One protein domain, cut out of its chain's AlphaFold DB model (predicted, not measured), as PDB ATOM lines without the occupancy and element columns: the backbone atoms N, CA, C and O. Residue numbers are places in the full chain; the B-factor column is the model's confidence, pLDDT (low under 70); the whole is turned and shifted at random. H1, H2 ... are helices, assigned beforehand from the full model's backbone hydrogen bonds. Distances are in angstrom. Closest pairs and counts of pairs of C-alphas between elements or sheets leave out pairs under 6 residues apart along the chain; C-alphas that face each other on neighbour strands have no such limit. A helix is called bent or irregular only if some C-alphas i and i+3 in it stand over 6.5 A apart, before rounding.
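This is residues 277 to 489 of the 593 residues of an uncharacterized protein of Clostridium sp. CAG:524 (UniProt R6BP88). A long rod of helices is built along the kinked H3, with the hairpin of H1 and H2 packed on its earlier part and that of H4 and H5 on its later part. The bent H6 lengthens the rod, and residues 475 to 489 stick out. The 213 printed residues hold six named helices, H1 to H6 in order, and no named strand: all helix. H1 to H5 form a bundle, helices packed along one another, mostly aligned. The whole is extended, with a radius of gyration of the C-alphas of 27.9 A and spans of 110 by 35 by 23 A.

H3, residues 328 to 370, runs 59.7 A from C-alpha 328 at (121.257, 161.253, 160.860), with a kink of 46 degrees near residue 353. H1 is residues 278 to 290; H2, 299 to 318, is 29.0 A long. H4, 380 to 395, is only just irregular, with C-alphas 390 and 393 7.0 A apart. H5, 400 to 428, is 41.2 A long. H6, 448 to 487, was assigned as one helix by its hydrogen bonds but is bent, with C-alphas 458 and 461 6.5 A apart; its arms are H6a, 448 to 458, and H6b, 461 to 487, which is 38.8 A long and ends with C-alpha 487 at (190.673, 215.630, 203.620).

H3 is the hub. Among the pairs that touch are the hairpins H1 and H2, with closest C-alphas those of Ala 290 and Val 299, 6.4 A apart, and H4 and H5, with closest C-alphas those of Leu 393 and Gln 403, 5.6 A apart; for the pairs that follow, the residues named are likewise those with the closest C-alphas. H3 touches H1 at Leu 343 and Ile 286, 5.5 A; H2 at Glu 328 and Ile 314, 6.9 A; H5 at Leu 360 and Arg 418, 6.3 A, at a shallow tilt of 17 degrees, opposite ways; and H6a at Ile 359 and Leu 448, 5.6 A. H4 touches H3 at Ser 389 and Leu 370, 5.4 A. H6b touches H5 at Ile 462 and Phe 406, 7.4 A. H1 and H5 are apart. Every O i to N i+4 pair is within hydrogen-bond range in H1, H2, H5, H6a and H6b; H3 has 36 of 39 and H4 9 of 12.

The farthest C-alphas, Ser 321 and Leu 489, are 109.9 A apart. The printed part has no cut. The link from H5 to H6 is long, 19 residues. Mean pLDDT of the printed part is 73.7; residues 427 to 444 and 477 to 489 are among those under 70.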
ATOM      1  N   ASP A 277     119.482 160.298 177.058       51.34
ATOM      2  CA  ASP A 277     119.995 160.457 175.729       51.34
ATOM      3  C   ASP A 277     121.460 160.387 176.088       51.34
ATOM      4  O   ASP A 277     121.876 161.037 177.056       51.34
ATOM      5  N   THR A 278     122.227 159.495 175.482       56.84
ATOM      6  CA  THR A 278     123.661 159.419 175.799       56.84
ATOM      7  C   THR A 278     124.234 160.840 175.869       56.84
ATOM      8  O   THR A 278     124.956 161.162 176.800       56.84
ATOM      9  N   LEU A 279     123.704 161.713 175.007       59.59
ATOM     10  CA  LEU A 279     123.609 163.170 175.065       59.59
ATOM     11  C   LEU A 279     123.124 163.862 176.360       59.59
ATOM     12  O   LEU A 279     123.886 164.638 176.911       59.59
ATOM     13  N   THR A 280     121.900 163.663 176.857       63.94
ATOM     14  CA  THR A 280     121.371 164.295 178.085       63.94
ATOM     15  C   THR A 280     122.128 163.830 179.331       63.94
ATOM     16  O   THR A 280     122.435 164.647 180.197       63.94
ATOM     17  N   ALA A 281     122.478 162.541 179.415       67.94
ATOM     18  CA  ALA A 281     123.342 162.019 180.471       67.94
ATOM     19  C   ALA A 281     124.738 162.656 180.398       67.94
ATOM     20  O   ALA A 281     125.236 163.131 181.417       67.94
ATOM     21  N   LEU A 282     125.322 162.762 179.195       73.31
ATOM     22  CA  LEU A 282     126.584 163.473 178.995       73.31
ATOM     23  C   LEU A 282     126.483 164.953 179.350       73.31
ATOM     24  O   LEU A 282     127.391 165.477 179.973       73.31
ATOM     25  N   ILE A 283     125.417 165.644 178.949       76.00
ATOM     26  CA  ILE A 283     125.224 167.071 179.225       76.00
ATOM     27  C   ILE A 283     125.101 167.288 180.733       76.00
ATOM     28  O   ILE A 283     125.721 168.208 181.261       76.00
ATOM     29  N   ASN A 284     124.369 166.424 181.442       73.94
ATOM     30  CA  ASN A 284     124.267 166.473 182.900       73.94
ATOM     31  C   ASN A 284     125.617 166.190 183.566       73.94
ATOM     32  O   ASN A 284     126.011 166.909 184.480       73.94
ATOM     33  N   GLU A 285     126.357 165.187 183.092       75.94
ATOM     34  CA  GLU A 285     127.688 164.874 183.609       75.94
ATOM     35  C   GLU A 285     128.670 166.027 183.356       75.94
ATOM     36  O   GLU A 285     129.363 166.465 184.273       75.94
ATOM     37  N   ILE A 286     128.679 166.594 182.147       77.81
ATOM     38  CA  ILE A 286     129.463 167.785 181.820       77.81
ATOM     39  C   ILE A 286     129.047 168.955 182.713       77.81
ATOM     40  O   ILE A 286     129.928 169.660 183.187       77.81
ATOM     41  N   SER A 287     127.756 169.143 182.996       76.25
ATOM     42  CA  SER A 287     127.266 170.217 183.874       76.25
ATOM     43  C   SER A 287     127.789 170.072 185.305       76.25
ATOM     44  O   SER A 287     128.219 171.057 185.895       76.25
ATOM     45  N   VAL A 288     127.837 168.844 185.838       77.69
ATOM     46  CA  VAL A 288     128.431 168.558 187.158       77.69
ATOM     47  C   VAL A 288     129.924 168.889 187.166       77.69
ATOM     48  O   VAL A 288     130.416 169.517 188.099       77.69
ATOM     49  N   TYR A 289     130.662 168.497 186.125       68.75
ATOM     50  CA  TYR A 289     132.098 168.780 186.045       68.75
ATOM     51  C   TYR A 289     132.414 170.234 185.652       68.75
ATOM     52  O   TYR A 289     133.499 170.725 185.968       68.75
ATOM     53  N   ALA A 290     131.480 170.945 185.017       67.06
ATOM     54  CA  ALA A 290     131.616 172.349 184.639       67.06
ATOM     55  C   ALA A 290     131.735 173.267 185.862       67.06
ATOM     56  O   ALA A 290     132.434 174.273 185.785       67.06
ATOM     57  N   GLU A 291     131.146 172.902 187.005       64.81
ATOM     58  CA  GLU A 291     131.323 173.636 188.271       64.81
ATOM     59  C   GLU A 291     132.789 173.695 188.723       64.81
ATOM     60  O   GLU A 291     133.212 174.637 189.394       64.81
ATOM     61  N   TYR A 292     133.583 172.701 188.326       60.69
ATOM     62  CA  TYR A 292     134.998 172.578 188.666       60.69
ATOM     63  C   TYR A 292     135.922 172.996 187.515       60.69
ATOM     64  O   TYR A 292     137.146 172.877 187.609       60.69
ATOM     65  N   TYR A 293     135.347 173.480 186.415       64.50
ATOM     66  CA  TYR A 293     136.089 173.997 185.285       64.50
ATOM     67  C   TYR A 293     136.573 175.420 185.571       64.50
ATOM     68  O   TYR A 293     135.819 176.285 186.003       64.50
ATOM     69  N   HIS A 294     137.848 175.680 185.296       61.34
ATOM     70  CA  HIS A 294     138.470 176.976 185.570       61.34
ATOM     71  C   HIS A 294     138.913 177.724 184.296       61.34
ATOM     72  O   HIS A 294     139.736 178.639 184.356       61.34
ATOM     73  N   GLY A 295     138.413 177.325 183.123       62.84
ATOM     74  CA  GLY A 295     138.668 178.041 181.871       62.84
ATOM     75  C   GLY A 295     137.897 179.348 181.747       62.84
ATOM     76  O   GLY A 295     137.004 179.643 182.532       62.84
ATOM     77  N   THR A 296     138.250 180.132 180.731       63.56
ATOM     78  CA  THR A 296     137.596 181.413 180.417       63.56
ATOM     79  C   THR A 296     136.323 181.248 179.586       63.56
ATOM     80  O   THR A 296     135.531 182.180 179.485       63.56
ATOM     81  N   GLU A 297     136.126 180.077 178.977       67.00
ATOM     82  CA  GLU A 297     134.961 179.775 178.150       67.00
ATOM     83  C   GLU A 297     133.789 179.269 178.993       67.00
ATOM     84  O   GLU A 297     133.955 178.400 179.847       67.00
ATOM     85  N   ASP A 298     132.590 179.774 178.710       71.56
ATOM     86  CA  ASP A 298     131.362 179.253 179.303       71.56
ATOM     87  C   ASP A 298     131.041 177.882 178.691       71.56
ATOM     88  O   ASP A 298     130.651 177.770 177.524       71.56
ATOM     89  N   VAL A 299     131.218 176.832 179.497       72.19
ATOM     90  CA  VAL A 299     130.969 175.434 179.118       72.19
ATOM     91  C   VAL A 299     129.542 175.249 178.600       72.19
ATOM     92  O   VAL A 299     129.341 174.572 177.589       72.19
ATOM     93  N   ASN A 300     128.556 175.903 179.220       74.69
ATOM     94  CA  ASN A 300     127.158 175.803 178.810       74.69
ATOM     95  C   ASN A 300     126.934 176.469 177.453       74.69
ATOM     96  O   ASN A 300     126.206 175.935 176.616       74.69
ATOM     97  N   GLN A 301     127.602 177.595 177.195       77.00
ATOM     98  CA  GLN A 301     127.524 178.271 175.901       77.00
ATOM     99  C   GLN A 301     128.199 177.458 174.785       77.00
ATOM    100  O   GLN A 301     127.692 177.415 173.664       77.00
ATOM    101  N   VAL A 302     129.311 176.773 175.076       76.56
ATOM    102  CA  VAL A 302     129.985 175.877 174.118       76.56
ATOM    103  C   VAL A 302     129.098 174.680 173.766       76.56
ATOM    104  O   VAL A 302     128.946 174.365 172.585       76.56
ATOM    105  N   ILE A 303     128.468 174.052 174.764       78.56
ATOM    106  CA  ILE A 303     127.502 172.960 174.553       78.56
ATOM    107  C   ILE A 303     126.309 173.455 173.738       78.56
ATOM    108  O   ILE A 303     125.918 172.806 172.770       78.56
ATOM    109  N   LYS A 304     125.764 174.625 174.081       78.56
ATOM    110  CA  LYS A 304     124.632 175.221 173.370       78.56
ATOM    111  C   LYS A 304     124.952 175.458 171.896       78.56
ATOM    112  O   LYS A 304     124.191 175.028 171.043       78.56
ATOM    113  N   ASN A 305     126.119 176.023 171.588       80.75
ATOM    114  CA  ASN A 305     126.552 176.232 170.205       80.75
ATOM    115  C   ASN A 305     126.721 174.906 169.427       80.75
ATOM    116  O   ASN A 305     126.463 174.864 168.223       80.75
ATOM    117  N   LEU A 306     127.164 173.827 170.087       80.81
ATOM    118  CA  LEU A 306     127.262 172.486 169.493       80.81
ATOM    119  C   LEU A 306     125.884 171.888 169.191       80.81
ATOM    120  O   LEU A 306     125.690 171.334 168.109       80.81
ATOM    121  N   ILE A 307     124.935 172.033 170.117       78.94
ATOM    122  CA  ILE A 307     123.550 171.577 169.951       78.94
ATOM    123  C   ILE A 307     122.848 172.388 168.857       78.94
ATOM    124  O   ILE A 307     122.236 171.806 167.969       78.94
ATOM    125  N   ASP A 308     122.997 173.713 168.860       81.75
ATOM    126  CA  ASP A 308     122.416 174.598 167.846       81.75
ATOM    127  C   ASP A 308     122.939 174.251 166.444       81.75
ATOM    128  O   ASP A 308     122.185 174.241 165.471       81.75
ATOM    129  N   LYS A 309     124.232 173.914 166.335       81.31
ATOM    130  CA  LYS A 309     124.827 173.438 165.082       81.31
ATOM    131  C   LYS A 309     124.271 172.076 164.664       81.31
ATOM    132  O   LYS A 309     123.941 171.911 163.496       81.31
ATOM    133  N   TYR A 310     124.159 171.128 165.591       81.81
ATOM    134  CA  TYR A 310     123.574 169.814 165.319       81.81
ATOM    135  C   TYR A 310     122.130 169.923 164.824       81.81
ATOM    136  O   TYR A 310     121.810 169.340 163.794       81.81
ATOM    137  N   ASN A 311     121.295 170.719 165.495       77.69
ATOM    138  CA  ASN A 311     119.902 170.934 165.098       77.69
ATOM    139  C   ASN A 311     119.824 171.544 163.696       77.69
ATOM    140  O   ASN A 311     119.108 171.040 162.843       77.69
ATOM    141  N   LYS A 312     120.652 172.557 163.413       83.44
ATOM    142  CA  LYS A 312     120.721 173.166 162.080       83.44
ATOM    143  C   LYS A 312     121.158 172.174 160.993       83.44
ATOM    144  O   LYS A 312     120.647 172.230 159.875       83.44
ATOM    145  N   ASP A 313     122.112 171.297 161.302       77.06
ATOM    146  CA  ASP A 313     122.586 170.265 160.377       77.06
ATOM    147  C   ASP A 313     121.502 169.180 160.159       77.06
ATOM    148  O   ASP A 313     121.328 168.728 159.028       77.06
ATOM    149  N   ILE A 314     120.715 168.825 161.184       78.25
ATOM    150  CA  ILE A 314     119.555 167.915 161.085       78.25
ATOM    151  C   ILE A 314     118.430 168.525 160.239       78.25
ATOM    152  O   ILE A 314     117.987 167.894 159.280       78.25
ATOM    153  N   ASP A 315     118.044 169.776 160.494       78.62
ATOM    154  CA  ASP A 315     117.020 170.487 159.713       78.62
ATOM    155  C   ASP A 315     117.409 170.574 158.218       78.62
ATOM    156  O   ASP A 315     116.575 170.544 157.305       78.62
ATOM    157  N   SER A 316     118.716 170.658 157.940       75.69
ATOM    158  CA  SER A 316     119.250 170.656 156.574       75.69
ATOM    159  C   SER A 316     119.191 169.280 155.887       75.69
ATOM    160  O   SER A 316     119.129 169.211 154.655       75.69
ATOM    161  N   LEU A 317     119.172 168.180 156.651       72.19
ATOM    162  CA  LEU A 317     118.960 166.825 156.127       72.19
ATOM    163  C   LEU A 317     117.491 166.581 155.775       72.19
ATOM    164  O   LEU A 317     117.224 166.006 154.721       72.19
ATOM    165  N   GLU A 318     116.552 167.080 156.583       64.62
ATOM    166  CA  GLU A 318     115.110 166.974 156.300       64.62
ATOM    167  C   GLU A 318     114.716 167.672 154.988       64.62
ATOM    168  O   GLU A 318     113.805 167.243 154.279       64.62
ATOM    169  N   THR A 319     115.423 168.749 154.643       61.19
ATOM    170  CA  THR A 319     115.118 169.599 153.485       61.19
ATOM    171  C   THR A 319     115.918 169.260 152.220       61.19
ATOM    172  O   THR A 319     115.636 169.819 151.157       61.19
ATOM    173  N   SER A 320     116.893 168.344 152.279       57.06
ATOM    174  CA  SER A 320     117.786 168.038 151.151       57.06
ATOM    175  C   SER A 320     117.445 166.720 150.442       57.06
ATOM    176  O   SER A 320     117.786 165.630 150.891       57.06
ATOM    177  N   SER A 321     116.831 166.810 149.256       47.28
ATOM    178  CA  SER A 321     116.643 165.668 148.349       47.28
ATOM    179  C   SER A 321     117.854 165.511 147.413       47.28
ATOM    180  O   SER A 321     117.982 166.256 146.438       47.28
ATOM    181  N   GLY A 322     118.760 164.566 147.690       59.31
ATOM    182  CA  GLY A 322     119.952 164.312 146.864       59.31
ATOM    183  C   GLY A 322     121.043 163.486 147.559       59.31
ATOM    184  O   GLY A 322     120.795 162.851 148.578       59.31
ATOM    185  N   LEU A 323     122.262 163.480 147.000       45.28
ATOM    186  CA  LEU A 323     123.432 162.797 147.574       45.28
ATOM    187  C   LEU A 323     123.849 163.493 148.887       45.28
ATOM    188  O   LEU A 323     124.417 164.584 148.857       45.28
ATOM    189  N   GLN A 324     123.547 162.886 150.033       59.16
ATOM    190  CA  GLN A 324     123.842 163.448 151.355       59.16
ATOM    191  C   GLN A 324     125.249 163.052 151.833       59.16
ATOM    192  O   GLN A 324     125.663 161.900 151.711       59.16
ATOM    193  N   VAL A 325     125.996 164.021 152.378       58.78
ATOM    194  CA  VAL A 325     127.373 163.825 152.892       58.78
ATOM    195  C   VAL A 325     127.379 163.208 154.299       58.78
ATOM    196  O   VAL A 325     128.348 162.555 154.683       58.78
ATOM    197  N   TYR A 326     126.301 163.396 155.062       60.16
ATOM    198  CA  TYR A 326     126.162 162.941 156.444       60.16
ATOM    199  C   TYR A 326     124.819 162.231 156.620       60.16
ATOM    200  O   TYR A 326     123.828 162.641 156.028       60.16
ATOM    201  N   THR A 327     124.790 161.173 157.429       69.81
ATOM    202  CA  THR A 327     123.557 160.493 157.849       69.81
ATOM    203  C   THR A 327     123.099 161.028 159.208       69.81
ATOM    204  O   THR A 327     123.929 161.514 159.981       69.81
ATOM    205  N   GLU A 328     121.808 160.903 159.534       67.88
ATOM    206  CA  GLU A 328     121.257 161.253 160.860       67.88
ATOM    207  C   GLU A 328     122.047 160.580 161.997       67.88
ATOM    208  O   GLU A 328     122.499 161.231 162.940       67.88
ATOM    209  N   GLU A 329     122.318 159.280 161.847       68.38
ATOM    210  CA  GLU A 329     123.117 158.495 162.793       68.38
ATOM    211  C   GLU A 329     124.580 158.980 162.861       68.38
ATOM    212  O   GLU A 329     125.182 159.025 163.934       68.38
ATOM    213  N   GLY A 330     125.148 159.436 161.739       71.00
ATOM    214  CA  GLY A 330     126.494 160.010 161.678       71.00
ATOM    215  C   GLY A 330     126.613 161.365 162.384       71.00
ATOM    216  O   GLY A 330     127.611 161.612 163.067       71.00
ATOM    217  N   LEU A 331     125.601 162.231 162.270       74.75
ATOM    218  CA  LEU A 331     125.536 163.492 163.020       74.75
ATOM    219  C   LEU A 331     125.359 163.240 164.520       74.75
ATOM    220  O   LEU A 331     126.023 163.890 165.329       74.75
ATOM    221  N   HIS A 332     124.529 162.261 164.887       73.31
ATOM    222  CA  HIS A 332     124.313 161.878 166.281       73.31
ATOM    223  C   HIS A 332     125.602 161.338 166.931       73.31
ATOM    224  O   HIS A 332     126.021 161.817 167.986       73.31
ATOM    225  N   LEU A 333     126.312 160.422 166.261       72.88
ATOM    226  CA  LEU A 333     127.602 159.900 166.731       72.88
ATOM    227  C   LEU A 333     128.683 160.987 166.832       72.88
ATOM    228  O   LEU A 333     129.510 160.962 167.749       72.88
ATOM    229  N   LYS A 334     128.676 161.963 165.917       78.00
ATOM    230  CA  LYS A 334     129.601 163.102 165.948       78.00
ATOM    231  C   LYS A 334     129.355 163.999 167.160       78.00
ATOM    232  O   LYS A 334     130.311 164.328 167.856       78.00
ATOM    233  N   LEU A 335     128.096 164.324 167.454       78.62
ATOM    234  CA  LEU A 335     127.733 165.120 168.627       78.62
ATOM    235  C   LEU A 335     128.112 164.408 169.937       78.62
ATOM    236  O   LEU A 335     128.703 165.025 170.822       78.62
ATOM    237  N   ILE A 336     127.866 163.097 170.039       76.69
ATOM    238  CA  ILE A 336     128.301 162.281 171.188       76.69
ATOM    239  C   ILE A 336     129.826 162.312 171.342       76.69
ATOM    240  O   ILE A 336     130.335 162.446 172.457       76.69
ATOM    241  N   SER A 337     130.570 162.181 170.243       78.00
ATOM    242  CA  SER A 337     132.035 162.233 170.252       78.00
ATOM    243  C   SER A 337     132.549 163.595 170.730       78.00
ATOM    244  O   SER A 337     133.403 163.654 171.615       78.00
ATOM    245  N   ASP A 338     131.989 164.689 170.211       77.44
ATOM    246  CA  ASP A 338     132.381 166.052 170.578       77.44
ATOM    247  C   ASP A 338     132.075 166.356 172.057       77.44
ATOM    248  O   ASP A 338     132.927 166.906 172.762       77.44
ATOM    249  N   LEU A 339     130.920 165.918 172.570       80.19
ATOM    250  CA  LEU A 339     130.561 166.061 173.985       80.19
ATOM    251  C   LEU A 339     131.450 165.210 174.907       80.19
ATOM    252  O   LEU A 339     131.948 165.725 175.908       80.19
ATOM    253  N   ASN A 340     131.735 163.947 174.564       76.81
ATOM    254  CA  ASN A 340     132.655 163.100 175.347       76.81
ATOM    255  C   ASN A 340     134.048 163.719 175.427       76.81
ATOM    256  O   ASN A 340     134.742 163.641 176.437       76.81
ATOM    257  N   ARG A 341     134.452 164.386 174.355       76.25
ATOM    258  CA  ARG A 341     135.743 165.045 174.270       76.25
ATOM    259  C   ARG A 341     135.822 166.317 175.109       76.25
ATOM    260  O   ARG A 341     136.889 166.610 175.654       76.25
ATOM    261  N   ILE A 342     134.717 167.054 175.227       78.62
ATOM    262  CA  ILE A 342     134.567 168.156 176.188       78.62
ATOM    263  C   ILE A 342     134.637 167.610 177.614       78.62
ATOM    264  O   ILE A 342     135.425 168.115 178.411       78.62
ATOM    265  N   LEU A 343     133.896 166.541 177.912       79.62
ATOM    266  CA  LEU A 343     133.899 165.896 179.223       79.62
ATOM    267  C   LEU A 343     135.305 165.439 179.637       79.62
ATOM    268  O   LEU A 343     135.756 165.755 180.735       79.62
ATOM    269  N   ASP A 344     136.031 164.760 178.750       72.94
ATOM    270  CA  ASP A 344     137.410 164.325 178.994       72.94
ATOM    271  C   ASP A 344     138.361 165.502 179.227       72.94
ATOM    272  O   ASP A 344     139.244 165.429 180.087       72.94
ATOM    273  N   LYS A 345     138.201 166.599 178.475       74.38
ATOM    274  CA  LYS A 345     138.983 167.824 178.683       74.38
ATOM    275  C   LYS A 345     138.705 168.439 180.050       74.38
ATOM    276  O   LYS A 345     139.662 168.800 180.728       74.38
ATOM    277  N   ILE A 346     137.438 168.524 180.456       75.06
ATOM    278  CA  ILE A 346     137.050 169.071 181.758       75.06
ATOM    279  C   ILE A 346     137.567 168.165 182.874       75.06
ATOM    280  O   ILE A 346     138.262 168.643 183.757       75.06
ATOM    281  N   LYS A 347     137.356 166.845 182.801       73.56
ATOM    282  CA  LYS A 347     137.876 165.892 183.797       73.56
ATOM    283  C   LYS A 347     139.391 166.016 183.965       73.56
ATOM    284  O   LYS A 347     139.873 166.182 185.088       73.56
ATOM    285  N   ARG A 348     140.137 166.037 182.854       66.31
ATOM    286  CA  ARG A 348     141.595 166.236 182.866       66.31
ATOM    287  C   ARG A 348     141.988 167.601 183.409       66.31
ATOM    288  O   ARG A 348     142.987 167.675 184.128       66.31
ATOM    289  N   SER A 349     141.258 168.670 183.093       65.38
ATOM    290  CA  SER A 349     141.544 169.978 183.672       65.38
ATOM    291  C   SER A 349     141.259 169.993 185.170       65.38
ATOM    292  O   SER A 349     142.093 170.506 185.900       65.38
ATOM    293  N   THR A 350     140.214 169.345 185.687       63.94
ATOM    294  CA  THR A 350     139.966 169.273 187.141       63.94
ATOM    295  C   THR A 350     141.140 168.695 187.930       63.94
ATOM    296  O   THR A 350     141.557 169.270 188.935       63.94
ATOM    297  N   GLU A 351     141.710 167.577 187.472       60.19
ATOM    298  CA  GLU A 351     142.803 166.901 188.185       60.19
ATOM    299  C   GLU A 351     144.163 167.572 187.955       60.19
ATOM    300  O   GLU A 351     144.946 167.717 188.893       60.19
ATOM    301  N   SER A 352     144.450 168.015 186.726       61.16
ATOM    302  CA  SER A 352     145.762 168.580 186.380       61.16
ATOM    303  C   SER A 352     145.869 170.091 186.602       61.16
ATOM    304  O   SER A 352     146.940 170.568 186.968       61.16
ATOM    305  N   SER A 353     144.790 170.863 186.436       65.44
ATOM    306  CA  SER A 353     144.827 172.326 186.580       65.44
ATOM    307  C   SER A 353     144.914 172.775 188.033       65.44
ATOM    308  O   SER A 353     145.524 173.807 188.289       65.44
ATOM    309  N   LYS A 354     144.389 171.996 188.993       73.88
ATOM    310  CA  LYS A 354     144.439 172.329 190.427       73.88
ATOM    311  C   LYS A 354     145.863 172.627 190.897       73.88
ATOM    312  O   LYS A 354     146.090 173.617 191.587       73.88
ATOM    313  N   GLU A 355     146.823 171.809 190.478       77.38
ATOM    314  CA  GLU A 355     148.230 171.994 190.834       77.38
ATOM    315  C   GLU A 355     148.819 173.257 190.187       77.38
ATOM    316  O   GLU A 355     149.494 174.039 190.852       77.38
ATOM    317  N   TYR A 356     148.487 173.542 188.925       76.88
ATOM    318  CA  TYR A 356     148.921 174.773 188.257       76.88
ATOM    319  C   TYR A 356     148.234 176.034 188.803       76.88
ATOM    320  O   TYR A 356     148.868 177.086 188.840       76.88
ATOM    321  N   TYR A 357     146.993 175.951 189.298       77.31
ATOM    322  CA  TYR A 357     146.353 177.038 190.050       77.31
ATOM    323  C   TYR A 357     147.031 177.273 191.395       77.31
ATOM    324  O   TYR A 357     147.199 178.425 191.791       77.31
ATOM    325  N   ASN A 358     147.453 176.211 192.088       81.44
ATOM    326  CA  ASN A 358     148.243 176.341 193.312       81.44
ATOM    327  C   ASN A 358     149.588 177.016 193.024       81.44
ATOM    328  O   ASN A 358     149.964 177.939 193.743       81.44
ATOM    329  N   ILE A 359     150.270 176.621 191.943       84.12
ATOM    330  CA  ILE A 359     151.506 177.270 191.485       84.12
ATOM    331  C   ILE A 359     151.245 178.739 191.137       84.12
ATOM    332  O   ILE A 359     151.998 179.602 191.572       84.12
ATOM    333  N   LEU A 360     150.169 179.056 190.413       84.62
ATOM    334  CA  LEU A 360     149.834 180.436 190.056       84.62
ATOM    335  C   LEU A 360     149.579 181.300 191.300       84.62
ATOM    336  O   LEU A 360     150.152 182.381 191.415       84.62
ATOM    337  N   LYS A 361     148.790 180.801 192.261       85.81
ATOM    338  CA  LYS A 361     148.558 181.472 193.553       85.81
ATOM    339  C   LYS A 361     149.853 181.661 194.336       85.81
ATOM    340  O   LYS A 361     150.035 182.688 194.988       85.81
ATOM    341  N   PHE A 362     150.744 180.677 194.286       86.25
ATOM    342  CA  PHE A 362     152.044 180.755 194.933       86.25
ATOM    343  C   PHE A 362     152.937 181.821 194.285       86.25
ATOM    344  O   PHE A 362     153.523 182.625 195.003       86.25
ATOM    345  N   ILE A 363     152.970 181.903 192.950       86.88
ATOM    346  CA  ILE A 363     153.664 182.969 192.211       86.88
ATOM    347  C   ILE A 363     153.090 184.341 192.570       86.88
ATOM    348  O   ILE A 363     153.851 185.253 192.881       86.88
ATOM    349  N   ASP A 364     151.763 184.489 192.578       86.00
ATOM    350  CA  ASP A 364     151.108 185.741 192.975       86.00
ATOM    351  C   ASP A 364     151.468 186.120 194.426       86.00
ATOM    352  O   ASP A 364     151.768 187.278 194.703       86.00
ATOM    353  N   SER A 365     151.547 185.142 195.336       86.44
ATOM    354  CA  SER A 365     151.979 185.368 196.724       86.44
ATOM    355  C   SER A 365     153.446 185.802 196.816       86.44
ATOM    356  O   SER A 365     153.781 186.660 197.633       86.44
ATOM    357  N   LEU A 366     154.332 185.242 195.984       85.88
ATOM    358  CA  LEU A 366     155.743 185.645 195.906       85.88
ATOM    359  C   LEU A 366     155.884 187.080 195.385       85.88
ATOM    360  O   LEU A 366     156.672 187.846 195.936       85.88
ATOM    361  N   ILE A 367     155.100 187.452 194.368       87.69
ATOM    362  CA  ILE A 367     155.035 188.819 193.824       87.69
ATOM    363  C   ILE A 367     154.556 189.792 194.907       87.69
ATOM    364  O   ILE A 367     155.234 190.779 195.176       87.69
ATOM    365  N   ASP A 368     153.447 189.481 195.581       85.44
ATOM    366  CA  ASP A 368     152.884 190.309 196.654       85.44
ATOM    367  C   ASP A 368     153.862 190.488 197.828       85.44
ATOM    368  O   ASP A 368     154.007 191.586 198.373       85.44
ATOM    369  N   THR A 369     154.565 189.416 198.197       84.88
ATOM    370  CA  THR A 369     155.596 189.439 199.246       84.88
ATOM    371  C   THR A 369     156.787 190.299 198.830       84.88
ATOM    372  O   THR A 369     157.304 191.080 199.631       84.88
ATOM    373  N   LEU A 370     157.215 190.208 197.567       85.19
ATOM    374  CA  LEU A 370     158.276 191.051 197.019       85.19
ATOM    375  C   LEU A 370     157.850 192.528 196.956       85.19
ATOM    376  O   LEU A 370     158.680 193.406 197.184       85.19
ATOM    377  N   ASP A 371     156.566 192.818 196.747       81.62
ATOM    378  CA  ASP A 371     155.985 194.166 196.855       81.62
ATOM    379  C   ASP A 371     155.892 194.695 198.300       81.62
ATOM    380  O   ASP A 371     155.549 195.860 198.506       81.62
ATOM    381  N   GLY A 372     156.258 193.889 199.302       72.31
ATOM    382  CA  GLY A 372     156.329 194.293 200.708       72.31
ATOM    383  C   GLY A 372     155.067 193.983 201.514       72.31
ATOM    384  O   GLY A 372     154.943 194.428 202.658       72.31
ATOM    385  N   ARG A 373     154.119 193.213 200.962       80.25
ATOM    386  CA  ARG A 373     152.970 192.716 201.733       80.25
ATOM    387  C   ARG A 373     153.434 191.620 202.688       80.25
ATOM    388  O   ARG A 373     154.149 190.703 202.291       80.25
ATOM    389  N   GLN A 374     153.024 191.697 203.952       70.81
ATOM    390  CA  GLN A 374     153.308 190.629 204.910       70.81
ATOM    391  C   GLN A 374     152.312 189.487 204.747       70.81
ATOM    392  O   GLN A 374     151.102 189.691 204.837       70.81
ATOM    393  N   ILE A 375     152.839 188.285 204.533       70.75
ATOM    394  CA  ILE A 375     152.063 187.055 204.416       70.75
ATOM    395  C   ILE A 375     152.610 186.076 205.457       70.75
ATOM    396  O   ILE A 375     153.768 185.672 205.379       70.75
ATOM    397  N   GLU A 376     151.797 185.692 206.443       67.31
ATOM    398  CA  GLU A 376     152.168 184.621 207.375       67.31
ATOM    399  C   GLU A 376     152.160 183.281 206.634       67.31
ATOM    400  O   GLU A 376     151.132 182.834 206.124       67.31
ATOM    401  N   THR A 377     153.324 182.638 206.535       70.81
ATOM    402  CA  THR A 377     153.467 181.389 205.785       70.81
ATOM    403  C   THR A 377     154.562 180.495 206.345       70.81
ATOM    404  O   THR A 377     155.620 180.944 206.786       70.81
ATOM    405  N   ASN A 378     154.315 179.186 206.288       74.56
ATOM    406  CA  ASN A 378     155.290 178.159 206.652       74.56
ATOM    407  C   ASN A 378     156.210 177.776 205.483       74.56
ATOM    408  O   ASN A 378     157.115 176.968 205.672       74.56
ATOM    409  N   ASN A 379     155.990 178.328 204.287       84.00
ATOM    410  CA  ASN A 379     156.809 178.027 203.119       84.00
ATOM    411  C   ASN A 379     158.161 178.756 203.183       84.00
ATOM    412  O   ASN A 379     158.214 179.977 203.311       84.00
ATOM    413  N   GLU A 380     159.252 178.003 203.050       83.69
ATOM    414  CA  GLU A 380     160.613 178.532 203.174       83.69
ATOM    415  C   GLU A 380     160.974 179.530 202.061       83.69
ATOM    416  O   GLU A 380     161.580 180.554 202.345       83.69
ATOM    417  N   LEU A 381     160.549 179.304 200.810       86.38
ATOM    418  CA  LEU A 381     160.858 180.222 199.706       86.38
ATOM    419  C   LEU A 381     160.147 181.575 199.862       86.38
ATOM    420  O   LEU A 381     160.736 182.612 199.566       86.38
ATOM    421  N   LEU A 382     158.903 181.589 200.350       84.38
ATOM    422  CA  LEU A 382     158.209 182.847 200.648       84.38
ATOM    423  C   LEU A 382     158.908 183.624 201.772       84.38
ATOM    424  O   LEU A 382     159.099 184.830 201.631       84.38
ATOM    425  N   LYS A 383     159.352 182.947 202.841       85.00
ATOM    426  CA  LYS A 383     160.148 183.577 203.911       85.00
ATOM    427  C   LYS A 383     161.458 184.153 203.372       85.00
ATOM    428  O   LYS A 383     161.823 185.272 203.733       85.00
ATOM    429  N   ASP A 384     162.138 183.419 202.489       84.31
ATOM    430  CA  ASP A 384     163.375 183.866 201.841       84.31
ATOM    431  C   ASP A 384     163.142 185.159 201.036       84.31
ATOM    432  O   ASP A 384     163.889 186.128 201.190       84.31
ATOM    433  N   ILE A 385     162.076 185.216 200.224       86.62
ATOM    434  CA  ILE A 385     161.704 186.409 199.445       86.62
ATOM    435  C   ILE A 385     161.264 187.569 200.346       86.62
ATOM    436  O   ILE A 385     161.637 188.713 200.090       86.62
ATOM    437  N   GLN A 386     160.534 187.296 201.429       85.19
ATOM    438  CA  GLN A 386     160.125 188.314 202.398       85.19
ATOM    439  C   GLN A 386     161.333 188.957 203.079       85.19
ATOM    440  O   GLN A 386     161.412 190.181 203.182       85.19
ATOM    441  N   LYS A 387     162.302 188.141 203.501       85.88
ATOM    442  CA  LYS A 387     163.561 188.625 204.069       85.88
ATOM    443  C   LYS A 387     164.360 189.418 203.038       85.88
ATOM    444  O   LYS A 387     164.912 190.472 203.355       85.88
ATOM    445  N   LEU A 388     164.398 188.942 201.797       85.56
ATOM    446  CA  LEU A 388     165.080 189.636 200.715       85.56
ATOM    447  C   LEU A 388     164.479 191.026 200.458       85.56
ATOM    448  O   LEU A 388     165.227 191.998 200.383       85.56
ATOM    449  N   SER A 389     163.152 191.125 200.387       84.94
ATOM    450  CA  SER A 389     162.441 192.385 200.140       84.94
ATOM    451  C   SER A 389     162.521 193.361 201.314       84.94
ATOM    452  O   SER A 389     162.827 194.534 201.121       84.94
ATOM    453  N   ASN A 390     162.292 192.884 202.542       83.94
ATOM    454  CA  ASN A 390     162.151 193.760 203.709       83.94
ATOM    455  C   ASN A 390     163.483 194.102 204.384       83.94
ATOM    456  O   ASN A 390     163.592 195.142 205.034       83.94
ATOM    457  N   GLU A 391     164.491 193.232 204.277       83.56
ATOM    458  CA  GLU A 391     165.752 193.396 205.007       83.56
ATOM    459  C   GLU A 391     166.963 193.538 204.092       83.56
ATOM    460  O   GLU A 391     167.800 194.401 204.349       83.56
ATOM    461  N   VAL A 392     167.093 192.696 203.061       84.06
ATOM    462  CA  VAL A 392     168.331 192.617 202.267       84.06
ATOM    463  C   VAL A 392     168.410 193.741 201.240       84.06
ATOM    464  O   VAL A 392     169.355 194.526 201.283       84.06
ATOM    465  N   LEU A 393     167.427 193.853 200.341       84.25
ATOM    466  CA  LEU A 393     167.421 194.871 199.286       84.25
ATOM    467  C   LEU A 393     167.462 196.308 199.841       84.25
ATOM    468  O   LEU A 393     168.290 197.080 199.357       84.25
ATOM    469  N   PRO A 394     166.693 196.677 200.888       83.31
ATOM    470  CA  PRO A 394     166.721 198.037 201.431       83.31
ATOM    471  C   PRO A 394     168.064 198.418 202.066       83.31
ATOM    472  O   PRO A 394     168.378 199.602 202.171       83.31
ATOM    473  N   LYS A 395     168.855 197.427 202.501       82.31
ATOM    474  CA  LYS A 395     170.183 197.617 203.111       82.31
ATOM    475  C   LYS A 395     171.336 197.427 202.122       82.31
ATOM    476  O   LYS A 395     172.487 197.569 202.520       82.31
ATOM    477  N   LEU A 396     171.047 197.081 200.866       78.81
ATOM    478  CA  LEU A 396     172.057 196.663 199.896       78.81
ATOM    479  C   LEU A 396     172.956 197.811 199.430       78.81
ATOM    480  O   LEU A 396     174.162 197.642 199.303       78.81
ATOM    481  N   SER A 397     172.357 198.954 199.114       68.06
ATOM    482  CA  SER A 397     173.047 200.122 198.565       68.06
ATOM    483  C   SER A 397     172.293 201.379 198.963       68.06
ATOM    484  O   SER A 397     171.080 201.340 199.141       68.06
ATOM    485  N   SER A 398     172.990 202.504 199.063       67.62
ATOM    486  CA  SER A 398     172.343 203.807 199.271       67.62
ATOM    487  C   SER A 398     171.649 204.322 198.002       67.62
ATOM    488  O   SER A 398     170.875 205.275 198.075       67.62
ATOM    489  N   ASP A 399     171.929 203.713 196.841       73.44
ATOM    490  CA  ASP A 399     171.311 204.056 195.563       73.44
ATOM    491  C   ASP A 399     169.983 203.293 195.374       73.44
ATOM    492  O   ASP A 399     169.996 202.083 195.104       73.44
ATOM    493  N   PRO A 400     168.825 203.977 195.452       76.56
ATOM    494  CA  PRO A 400     167.525 203.340 195.272       76.56
ATOM    495  C   PRO A 400     167.355 202.735 193.872       76.56
ATOM    496  O   PRO A 400     166.573 201.801 193.710       76.56
ATOM    497  N   LYS A 401     168.100 203.201 192.857       79.81
ATOM    498  CA  LYS A 401     168.024 202.637 191.501       79.81
ATOM    499  C   LYS A 401     168.590 201.224 191.433       79.81
ATOM    500  O   LYS A 401     168.001 200.384 190.760       79.81
ATOM    501  N   LYS A 402     169.688 200.945 192.144       77.81
ATOM    502  CA  LYS A 402     170.273 199.594 192.209       77.81
ATOM    503  C   LYS A 402     169.372 198.627 192.976       77.81
ATOM    504  O   LYS A 402     169.234 197.473 192.580       77.81
ATOM    505  N   GLN A 403     168.747 199.098 194.060       80.31
ATOM    506  CA  GLN A 403     167.775 198.299 194.813       80.31
ATOM    507  C   GLN A 403     166.593 197.901 193.921       80.31
ATOM    508  O   GLN A 403     166.221 196.728 193.862       80.31
ATOM    509  N   GLU A 404     166.053 198.875 193.186       83.75
ATOM    510  CA  GLU A 404     164.940 198.657 192.270       83.75
ATOM    511  C   GLU A 404     165.343 197.763 191.091       83.75
ATOM    512  O   GLU A 404     164.569 196.897 190.705       83.75
ATOM    513  N   GLU A 405     166.565 197.875 190.563       87.25
ATOM    514  CA  GLU A 405     167.059 197.001 189.490       87.25
ATOM    515  C   GLU A 405     167.019 195.516 189.884       87.25
ATOM    516  O   GLU A 405     166.483 194.687 189.144       87.25
ATOM    517  N   PHE A 406     167.539 195.160 191.064       84.06
ATOM    518  CA  PHE A 406     167.486 193.776 191.544       84.06
ATOM    519  C   PHE A 406     166.057 193.317 191.816       84.06
ATOM    520  O   PHE A 406     165.705 192.180 191.490       84.06
ATOM    521  N   LYS A 407     165.221 194.204 192.362       86.12
ATOM    522  CA  LYS A 407     163.800 193.930 192.579       86.12
ATOM    523  C   LYS A 407     163.082 193.641 191.254       86.12
ATOM    524  O   LYS A 407     162.357 192.652 191.159       86.12
ATOM    525  N   GLN A 408     163.344 194.436 190.216       86.50
ATOM    526  CA  GLN A 408     162.761 194.266 188.883       86.50
ATOM    527  C   GLN A 408     163.220 192.976 188.202       86.50
ATOM    528  O   GLN A 408     162.382 192.266 187.657       86.50
ATOM    529  N   ARG A 409     164.498 192.593 188.310       87.00
ATOM    530  CA  ARG A 409     164.982 191.305 187.771       87.00
ATOM    531  C   ARG A 409     164.242 190.106 188.375       87.00
ATOM    532  O   ARG A 409     163.903 189.164 187.663       87.00
ATOM    533  N   ILE A 410     163.959 190.137 189.680       88.25
ATOM    534  CA  ILE A 410     163.180 189.076 190.343       88.25
ATOM    535  C   ILE A 410     161.710 189.131 189.897       88.25
ATOM    536  O   ILE A 410     161.111 188.085 189.638       88.25
ATOM    537  N   PHE A 411     161.130 190.329 189.748       87.44
ATOM    538  CA  PHE A 411     159.778 190.479 189.200       87.44
ATOM    539  C   PHE A 411     159.650 189.959 187.774       87.44
ATOM    540  O   PHE A 411     158.636 189.340 187.465       87.44
ATOM    541  N   GLU A 412     160.628 190.202 186.908       88.06
ATOM    542  CA  GLU A 412     160.617 189.722 185.526       88.06
ATOM    543  C   GLU A 412     160.585 188.193 185.472       88.06
ATOM    544  O   GLU A 412     159.758 187.631 184.755       88.06
ATOM    545  N   GLU A 413     161.400 187.510 186.281       85.94
ATOM    546  CA  GLU A 413     161.370 186.046 186.395       85.94
ATOM    547  C   GLU A 413     159.999 185.540 186.876       85.94
ATOM    548  O   GLU A 413     159.402 184.661 186.246       85.94
ATOM    549  N   LEU A 414     159.450 186.138 187.939       88.06
ATOM    550  CA  LEU A 414     158.140 185.761 188.484       88.06
ATOM    551  C   LEU A 414     156.991 186.040 187.503       88.06
ATOM    552  O   LEU A 414     156.097 185.208 187.352       88.06
ATOM    553  N   ARG A 415     157.000 187.185 186.811       87.31
ATOM    554  CA  ARG A 415     155.980 187.558 185.814       87.31
ATOM    555  C   ARG A 415     156.054 186.667 184.581       87.31
ATOM    556  O   ARG A 415     155.019 186.189 184.132       87.31
ATOM    557  N   ASN A 416     157.255 186.366 184.091       85.06
ATOM    558  CA  ASN A 416     157.440 185.429 182.984       85.06
ATOM    559  C   ASN A 416     156.888 184.039 183.324       85.06
ATOM    560  O   ASN A 416     156.227 183.415 182.493       85.06
ATOM    561  N   ASP A 417     157.136 183.546 184.538       82.12
ATOM    562  CA  ASP A 417     156.574 182.273 184.995       82.12
ATOM    563  C   ASP A 417     155.052 182.345 185.143       82.12
ATOM    564  O   ASP A 417     154.347 181.447 184.675       82.12
ATOM    565  N   ARG A 418     154.533 183.436 185.715       83.75
ATOM    566  CA  ARG A 418     153.094 183.702 185.831       83.75
ATOM    567  C   ARG A 418     152.406 183.648 184.470       83.75
ATOM    568  O   ARG A 418     151.390 182.971 184.329       83.75
ATOM    569  N   ASP A 419     152.964 184.318 183.469       80.88
ATOM    570  CA  ASP A 419     152.388 184.407 182.127       80.88
ATOM    571  C   ASP A 419     152.476 183.072 181.381       80.88
ATOM    572  O   ASP A 419     151.532 182.689 180.684       80.88
ATOM    573  N   LYS A 420     153.556 182.302 181.578       80.19
ATOM    574  CA  LYS A 420     153.669 180.925 181.065       80.19
ATOM    575  C   LYS A 420     152.617 180.005 181.681       80.19
ATOM    576  O   LYS A 420     151.965 179.269 180.939       80.19
ATOM    577  N   VAL A 421     152.435 180.051 183.004       78.88
ATOM    578  CA  VAL A 421     151.435 179.239 183.719       78.88
ATOM    579  C   VAL A 421     150.021 179.650 183.313       78.88
ATOM    580  O   VAL A 421     149.221 178.775 182.990       78.88
ATOM    581  N   LYS A 422     149.726 180.954 183.217       76.50
ATOM    582  CA  LYS A 422     148.446 181.462 182.694       76.50
ATOM    583  C   LYS A 422     148.187 180.993 181.267       76.50
ATOM    584  O   LYS A 422     147.150 180.398 181.013       76.50
ATOM    585  N   SER A 423     149.154 181.153 180.368       72.69
ATOM    586  CA  SER A 423     149.039 180.708 178.972       72.69
ATOM    587  C   SER A 423     148.840 179.194 178.844       72.69
ATOM    588  O   SER A 423     148.225 178.718 177.889       72.69
ATOM    589  N   TYR A 424     149.422 178.413 179.758       74.00
ATOM    590  CA  TYR A 424     149.256 176.961 179.796       74.00
ATOM    591  C   TYR A 424     147.885 176.559 180.345       74.00
ATOM    592  O   TYR A 424     147.238 175.691 179.763       74.00
ATOM    593  N   LEU A 425     147.426 177.213 181.416       71.69
ATOM    594  CA  LEU A 425     146.081 177.048 181.966       71.69
ATOM    595  C   LEU A 425     145.013 177.435 180.940       71.69
ATOM    596  O   LEU A 425     144.086 176.665 180.723       71.69
ATOM    597  N   GLU A 426     145.179 178.562 180.246       70.00
ATOM    598  CA  GLU A 426     144.313 178.971 179.138       70.00
ATOM    599  C   GLU A 426     144.282 177.896 178.053       70.00
ATOM    600  O   GLU A 426     143.210 177.433 177.692       70.00
ATOM    601  N   TYR A 427     145.440 177.415 177.589       68.31
ATOM    602  CA  TYR A 427     145.508 176.354 176.581       68.31
ATOM    603  C   TYR A 427     144.817 175.047 177.016       68.31
ATOM    604  O   TYR A 427     144.064 174.462 176.238       68.31
ATOM    605  N   MET A 428     145.061 174.589 178.248       65.12
ATOM    606  CA  MET A 428     144.429 173.389 178.816       65.12
ATOM    607  C   MET A 428     142.914 173.557 178.966       65.12
ATOM    608  O   MET A 428     142.165 172.601 178.765       65.12
ATOM    609  N   ASN A 429     142.479 174.780 179.258       66.12
ATOM    610  CA  ASN A 429     141.096 175.144 179.524       66.12
ATOM    611  C   ASN A 429     140.484 175.958 178.365       66.12
ATOM    612  O   ASN A 429     139.685 176.860 178.596       66.12
ATOM    613  N   THR A 430     140.877 175.686 177.116       66.62
ATOM    614  CA  THR A 430     140.166 176.182 175.926       66.62
ATOM    615  C   THR A 430     139.471 174.998 175.243       66.62
ATOM    616  O   THR A 430     140.106 174.012 174.833       66.62
ATOM    617  N   LEU A 431     138.154 175.074 175.096       64.69
ATOM    618  CA  LEU A 431     137.306 174.075 174.446       64.69
ATOM    619  C   LEU A 431     137.201 174.328 172.930       64.69
ATOM    620  O   LEU A 431     137.143 173.354 172.181       64.69
ATOM    621  N   SER A 432     137.267 175.589 172.476       56.00
ATOM    622  CA  SER A 432     136.895 176.027 171.112       56.00
ATOM    623  C   SER A 432     137.861 175.745 169.943       56.00
ATOM    624  O   SER A 432     137.415 175.727 168.796       56.00
ATOM    625  N   LYS A 433     139.169 175.525 170.153       48.38
ATOM    626  CA  LYS A 433     140.110 175.273 169.035       48.38
ATOM    627  C   LYS A 433     140.167 173.798 168.659       48.38
ATOM    628  O   LYS A 433     140.277 172.963 169.559       48.38
ATOM    629  N   GLU A 434     140.133 173.532 167.340       44.84
ATOM    630  CA  GLU A 434     140.266 172.222 166.680       44.84
ATOM    631  C   GLU A 434     140.956 171.232 167.584       44.84
ATOM    632  O   GLU A 434     142.161 171.291 167.848       44.84
ATOM    633  N   ILE A 435     140.114 170.389 168.155       46.91
ATOM    634  CA  ILE A 435     140.465 169.661 169.334       46.91
ATOM    635  C   ILE A 435     141.660 168.783 168.929       46.91
ATOM    636  O   ILE A 435     141.575 167.911 168.065       46.91
ATOM    637  N   THR A 436     142.827 169.077 169.473       40.59
ATOM    638  CA  THR A 436     144.060 168.332 169.242       40.59
ATOM    639  C   THR A 436     144.574 167.978 170.621       40.59
ATOM    640  O   THR A 436     144.894 168.843 171.424       40.59
ATOM    641  N   LEU A 437     144.631 166.677 170.912       44.25
ATOM    642  CA  LEU A 437     145.121 166.119 172.181       44.25
ATOM    643  C   LEU A 437     146.650 166.264 172.341       44.25
ATOM    644  O   LEU A 437     147.243 165.631 173.211       44.25
ATOM    645  N   ARG A 438     147.320 167.034 171.473       40.31
ATOM    646  CA  ARG A 438     148.781 167.120 171.447       40.31
ATOM    647  C   ARG A 438     149.274 168.157 172.449       40.31
ATOM    648  O   ARG A 438     149.362 169.340 172.154       40.31
ATOM    649  N   THR A 439     149.680 167.651 173.606       46.38
ATOM    650  CA  THR A 439     150.571 168.297 174.573       46.38
ATOM    651  C   THR A 439     151.860 168.773 173.901       46.38
ATOM    652  O   THR A 439     152.735 167.956 173.614       46.38
ATOM    653  N   SER A 440     152.019 170.077 173.668       43.03
ATOM    654  CA  SER A 440     153.318 170.628 173.236       43.03
ATOM    655  C   SER A 440     153.777 171.900 173.955       43.03
ATOM    656  O   SER A 440     154.801 172.462 173.581       43.03
ATOM    657  N   LYS A 441     153.127 172.319 175.048       53.25
ATOM    658  CA  LYS A 441     153.717 173.296 175.980       53.25
ATOM    659  C   LYS A 441     154.169 172.586 177.253       53.25
ATOM    660  O   LYS A 441     153.432 172.513 178.224       53.25
ATOM    661  N   ASN A 442     155.362 171.997 177.233       57.53
ATOM    662  CA  ASN A 442     155.977 171.490 178.457       57.53
ATOM    663  C   ASN A 442     156.467 172.693 179.282       57.53
ATOM    664  O   ASN A 442     157.398 173.375 178.863       57.53
ATOM    665  N   LEU A 443     155.831 172.960 180.427       63.41
ATOM    666  CA  LEU A 443     156.249 174.012 181.365       63.41
ATOM    667  C   LEU A 443     157.606 173.709 182.029       63.41
ATOM    668  O   LEU A 443     158.222 174.607 182.592       63.41
ATOM    669  N   GLY A 444     158.088 172.461 181.962       62.94
ATOM    670  CA  GLY A 444     159.328 172.025 182.616       62.94
ATOM    671  C   GLY A 444     159.180 171.752 184.119       62.94
ATOM    672  O   GLY A 444     160.149 171.358 184.762       62.94
ATOM    673  N   PHE A 445     157.979 171.935 184.671       71.19
ATOM    674  CA  PHE A 445     157.591 171.591 186.039       71.19
ATOM    675  C   PHE A 445     156.113 171.186 186.063       71.19
ATOM    676  O   PHE A 445     155.305 171.734 185.311       71.19
ATOM    677  N   LYS A 446     155.772 170.213 186.908       72.75
ATOM    678  CA  LYS A 446     154.416 169.659 187.056       72.75
ATOM    679  C   LYS A 446     153.847 169.809 188.462       72.75
ATOM    680  O   LYS A 446     152.640 169.691 188.627       72.75
ATOM    681  N   THR A 447     154.700 170.035 189.459       80.12
ATOM    682  CA  THR A 447     154.308 170.163 190.870       80.12
ATOM    683  C   THR A 447     154.854 171.447 191.476       80.12
ATOM    684  O   THR A 447     155.852 171.996 190.994       80.12
ATOM    685  N   LEU A 448     154.245 171.903 192.571       82.50
ATOM    686  CA  LEU A 448     154.717 173.066 193.323       82.50
ATOM    687  C   LEU A 448     156.187 172.926 193.748       82.50
ATOM    688  O   LEU A 448     156.971 173.859 193.603       82.50
ATOM    689  N   LYS A 449     156.593 171.735 194.195       82.44
ATOM    690  CA  LYS A 449     157.967 171.459 194.643       82.44
ATOM    691  C   LYS A 449     158.991 171.529 193.504       82.44
ATOM    692  O   LYS A 449     160.111 172.010 193.693       82.44
ATOM    693  N   GLU A 450     158.623 171.048 192.317       84.19
ATOM    694  CA  GLU A 450     159.456 171.185 191.117       84.19
ATOM    695  C   GLU A 450     159.583 172.653 190.701       84.19
ATOM    696  O   GLU A 450     160.687 173.101 190.389       84.19
ATOM    697  N   TYR A 451     158.481 173.413 190.754       86.19
ATOM    698  CA  TYR A 451     158.501 174.854 190.506       86.19
ATOM    699  C   TYR A 451     159.441 175.579 191.479       86.19
ATOM    700  O   TYR A 451     160.342 176.286 191.029       86.19
ATOM    701  N   GLU A 452     159.304 175.348 192.788       83.38
ATOM    702  CA  GLU A 452     160.170 175.936 193.820       83.38
ATOM    703  C   GLU A 452     161.650 175.646 193.565       83.38
ATOM    704  O   GLU A 452     162.493 176.540 193.645       83.38
ATOM    705  N   THR A 453     161.974 174.394 193.232       84.38
ATOM    706  CA  THR A 453     163.353 173.973 192.961       84.38
ATOM    707  C   THR A 453     163.909 174.697 191.735       84.38
ATOM    708  O   THR A 453     165.001 175.266 191.788       84.38
ATOM    709  N   ASN A 454     163.139 174.736 190.647       84.56
ATOM    710  CA  ASN A 454     163.537 175.400 189.409       84.56
ATOM    711  C   ASN A 454     163.677 176.918 189.586       84.56
ATOM    712  O   ASN A 454     164.615 177.511 189.051       84.56
ATOM    713  N   PHE A 455     162.776 177.546 190.343       86.56
ATOM    714  CA  PHE A 455     162.848 178.971 190.646       86.56
ATOM    715  C   PHE A 455     164.062 179.293 191.522       86.56
ATOM    716  O   PHE A 455     164.803 180.219 191.211       86.56
ATOM    717  N   ARG A 456     164.357 178.484 192.549       84.88
ATOM    718  CA  ARG A 456     165.564 178.646 193.385       84.88
ATOM    719  C   ARG A 456     166.858 178.591 192.573       84.88
ATOM    720  O   ARG A 456     167.765 179.378 192.831       84.88
ATOM    721  N   ILE A 457     166.935 177.711 191.572       84.06
ATOM    722  CA  ILE A 457     168.084 177.640 190.655       84.06
ATOM    723  C   ILE A 457     168.246 178.955 189.878       84.06
ATOM    724  O   ILE A 457     169.367 179.446 189.758       84.06
ATOM    725  N   ARG A 458     167.149 179.553 189.389       84.31
ATOM    726  CA  ARG A 458     167.178 180.845 188.674       84.31
ATOM    727  C   ARG A 458     167.392 182.049 189.593       84.31
ATOM    728  O   ARG A 458     167.984 183.035 189.171       84.31
ATOM    729  N   LEU A 459     166.972 181.955 190.852       85.75
ATOM    730  CA  LEU A 459     167.181 182.988 191.864       85.75
ATOM    731  C   LEU A 459     168.650 183.059 192.313       85.75
ATOM    732  O   LEU A 459     169.144 184.136 192.636       85.75
ATOM    733  N   HIS A 460     169.373 181.935 192.311       83.56
ATOM    734  CA  HIS A 460     170.740 181.859 192.833       83.56
ATOM    735  C   HIS A 460     171.735 182.849 192.181       83.56
ATOM    736  O   HIS A 460     172.399 183.563 192.934       83.56
ATOM    737  N   PRO A 461     171.813 182.992 190.841       81.75
ATOM    738  CA  PRO A 461     172.654 184.012 190.202       81.75
ATOM    739  C   PRO A 461     172.306 185.455 190.602       81.75
ATOM    740  O   PRO A 461     173.186 186.312 190.697       81.75
ATOM    741  N   ILE A 462     171.022 185.740 190.858       84.81
ATOM    742  CA  ILE A 462     170.571 187.066 191.303       84.81
ATOM    743  C   ILE A 462     171.059 187.322 192.733       84.81
ATOM    744  O   ILE A 462     171.607 188.385 193.011       84.81
ATOM    745  N   LEU A 463     170.938 186.332 193.624       83.56
ATOM    746  CA  LEU A 463     171.456 186.413 194.996       83.56
ATOM    747  C   LEU A 463     172.978 186.583 195.035       83.56
ATOM    748  O   LEU A 463     173.495 187.330 195.865       83.56
ATOM    749  N   GLU A 464     173.699 185.911 194.139       79.94
ATOM    750  CA  GLU A 464     175.148 186.065 193.993       79.94
ATOM    751  C   GLU A 464     175.512 187.490 193.552       79.94
ATOM    752  O   GLU A 464     176.404 188.109 194.129       79.94
ATOM    753  N   SER A 465     174.742 188.063 192.623       81.25
ATOM    754  CA  SER A 465     174.907 189.459 192.197       81.25
ATOM    755  C   SER A 465     174.625 190.448 193.336       81.25
ATOM    756  O   SER A 465     175.408 191.371 193.546       81.25
ATOM    757  N   ILE A 466     173.566 190.219 194.123       83.75
ATOM    758  CA  ILE A 466     173.245 191.012 195.321       83.75
ATOM    759  C   ILE A 466     174.404 190.953 196.323       83.75
ATOM    760  O   ILE A 466     174.850 191.985 196.820       83.75
ATOM    761  N   ARG A 467     174.947 189.762 196.602       81.00
ATOM    762  CA  ARG A 467     176.106 189.608 197.493       81.00
ATOM    763  C   ARG A 467     177.305 190.412 196.990       81.00
ATOM    764  O   ARG A 467     177.945 191.099 197.783       81.00
ATOM    765  N   ASN A 468     177.595 190.343 195.694       76.44
ATOM    766  CA  ASN A 468     178.722 191.057 195.104       76.44
ATOM    767  C   ASN A 468     178.539 192.579 195.196       76.44
ATOM    768  O   ASN A 468     179.464 193.266 195.623       76.44
ATOM    769  N   THR A 469     177.341 193.102 194.926       80.00
ATOM    770  CA  THR A 469     177.041 194.529 195.121       80.00
ATOM    771  C   THR A 469     177.160 194.950 196.586       80.00
ATOM    772  O   THR A 469     177.737 195.996 196.866       80.00
ATOM    773  N   SER A 470     176.700 194.129 197.534       78.38
ATOM    774  CA  SER A 470     176.866 194.415 198.966       78.38
ATOM    775  C   SER A 470     178.342 194.544 199.358       78.38
ATOM    776  O   SER A 470     178.697 195.436 200.125       78.38
ATOM    777  N   LEU A 471     179.203 193.669 198.827       75.06
ATOM    778  CA  LEU A 471     180.648 193.715 199.070       75.06
ATOM    779  C   LEU A 471     181.307 194.944 198.432       75.06
ATOM    780  O   LEU A 471     182.290 195.459 198.965       75.06
ATOM    781  N   GLU A 472     180.807 195.405 197.285       75.25
ATOM    782  CA  GLU A 472     181.273 196.642 196.653       75.25
ATOM    783  C   GLU A 472     180.889 197.878 197.478       75.25
ATOM    784  O   GLU A 472     181.738 198.735 197.710       75.25
ATOM    785  N   GLU A 473     179.652 197.953 197.971       75.31
ATOM    786  CA  GLU A 473     179.147 199.081 198.769       75.31
ATOM    787  C   GLU A 473     179.843 199.185 200.137       75.31
ATOM    788  O   GLU A 473     180.247 200.277 200.539       75.31
ATOM    789  N   GLU A 474     180.088 198.061 200.824       72.12
ATOM    790  CA  GLU A 474     180.873 198.040 202.070       72.12
ATOM    791  C   GLU A 474     182.283 198.615 201.851       72.12
ATOM    792  O   GLU A 474     182.797 199.396 202.657       72.12
ATOM    793  N   LYS A 475     182.899 198.287 200.712       68.12
ATOM    794  CA  LYS A 475     184.222 198.801 200.344       68.12
ATOM    795  C   LYS A 475     184.193 200.276 199.964       68.12
ATOM    796  O   LYS A 475     185.108 200.997 200.355       68.12
ATOM    797  N   LEU A 476     183.172 200.735 199.243       70.31
ATOM    798  CA  LEU A 476     182.992 202.157 198.939       70.31
ATOM    799  C   LEU A 476     182.833 202.976 200.223       70.31
ATOM    800  O   LEU A 476     183.523 203.977 200.382       70.31
ATOM    801  N   ALA A 477     182.042 202.503 201.188       69.69
ATOM    802  CA  ALA A 477     181.895 203.162 202.486       69.69
ATOM    803  C   ALA A 477     183.222 203.236 203.268       69.69
ATOM    804  O   ALA A 477     183.536 204.261 203.879       69.69
ATOM    805  N   LEU A 478     184.036 202.173 203.226       67.12
ATOM    806  CA  LEU A 478     185.386 202.181 203.799       67.12
ATOM    807  C   LEU A 478     186.300 203.198 203.098       67.12
ATOM    808  O   LEU A 478     187.048 203.906 203.775       67.12
ATOM    809  N   ILE A 479     186.235 203.290 201.767       62.62
ATOM    810  CA  ILE A 479     186.999 204.260 200.969       62.62
ATOM    811  C   ILE A 479     186.563 205.690 201.294       62.62
ATOM    812  O   ILE A 479     187.418 206.528 201.559       62.62
ATOM    813  N   ASP A 480     185.264 205.974 201.348       66.12
ATOM    814  CA  ASP A 480     184.740 207.307 201.654       66.12
ATOM    815  C   ASP A 480     185.107 207.757 203.071       66.12
ATOM    816  O   ASP A 480     185.503 208.906 203.276       66.12
ATOM    817  N   ASN A 481     185.065 206.849 204.052       64.25
ATOM    818  CA  ASN A 481     185.520 207.136 205.411       64.25
ATOM    819  C   ASN A 481     187.032 207.439 205.452       64.25
ATOM    820  O   ASN A 481     187.459 208.421 206.064       64.25
ATOM    821  N   LYS A 482     187.848 206.653 204.736       57.34
ATOM    822  CA  LYS A 482     189.290 206.915 204.581       57.34
ATOM    823  C   LYS A 482     189.545 208.257 203.874       57.34
ATOM    824  O   LYS A 482     190.379 209.029 204.336       57.34
ATOM    825  N   ASN A 483     188.804 208.579 202.814       56.53
ATOM    826  CA  ASN A 483     188.908 209.839 202.067       56.53
ATOM    827  C   ASN A 483     188.490 211.059 202.905       56.53
ATOM    828  O   ASN A 483     189.069 212.137 202.771       56.53
ATOM    829  N   LYS A 484     187.514 210.896 203.804       62.91
ATOM    830  CA  LYS A 484     187.123 211.931 204.768       62.91
ATOM    831  C   LYS A 484     188.243 212.214 205.775       62.91
ATOM    832  O   LYS A 484     188.579 213.376 205.974       62.91
ATOM    833  N   LEU A 485     188.880 211.169 206.310       55.06
ATOM    834  CA  LEU A 485     190.076 211.283 207.163       55.06
ATOM    835  C   LEU A 485     191.270 211.910 206.418       55.06
ATOM    836  O   LEU A 485     192.056 212.647 207.004       55.06
ATOM    837  N   LEU A 486     191.397 211.643 205.116       50.03
ATOM    838  CA  LEU A 486     192.421 212.219 204.241       50.03
ATOM    839  C   LEU A 486     192.231 213.726 204.000       50.03
ATOM    840  O   LEU A 486     193.211 214.467 204.059       50.03
ATOM    841  N   LYS A 487     190.994 214.194 203.779       54.62
ATOM    842  CA  LYS A 487     190.673 215.630 203.620       54.62
ATOM    843  C   LYS A 487     190.940 216.457 204.879       54.62
ATOM    844  O   LYS A 487     191.176 217.655 204.776       54.62
ATOM    845  N   GLU A 488     190.927 215.832 206.053       52.88
ATOM    846  CA  GLU A 488     191.300 216.476 207.319       52.88
ATOM    847  C   GLU A 488     192.831 216.622 207.487       52.88
ATOM    848  O   GLU A 488     193.283 217.326 208.387       52.88
ATOM    849  N   LEU A 489     193.639 216.000 206.614       50.69
ATOM    850  CA  LEU A 489     195.103 215.905 206.733       50.69
ATOM    851  C   LEU A 489     195.881 216.471 205.521       50.69
ATOM    852  O   LEU A 489     197.116 216.452 205.530       50.69
TER     853      LEU A 489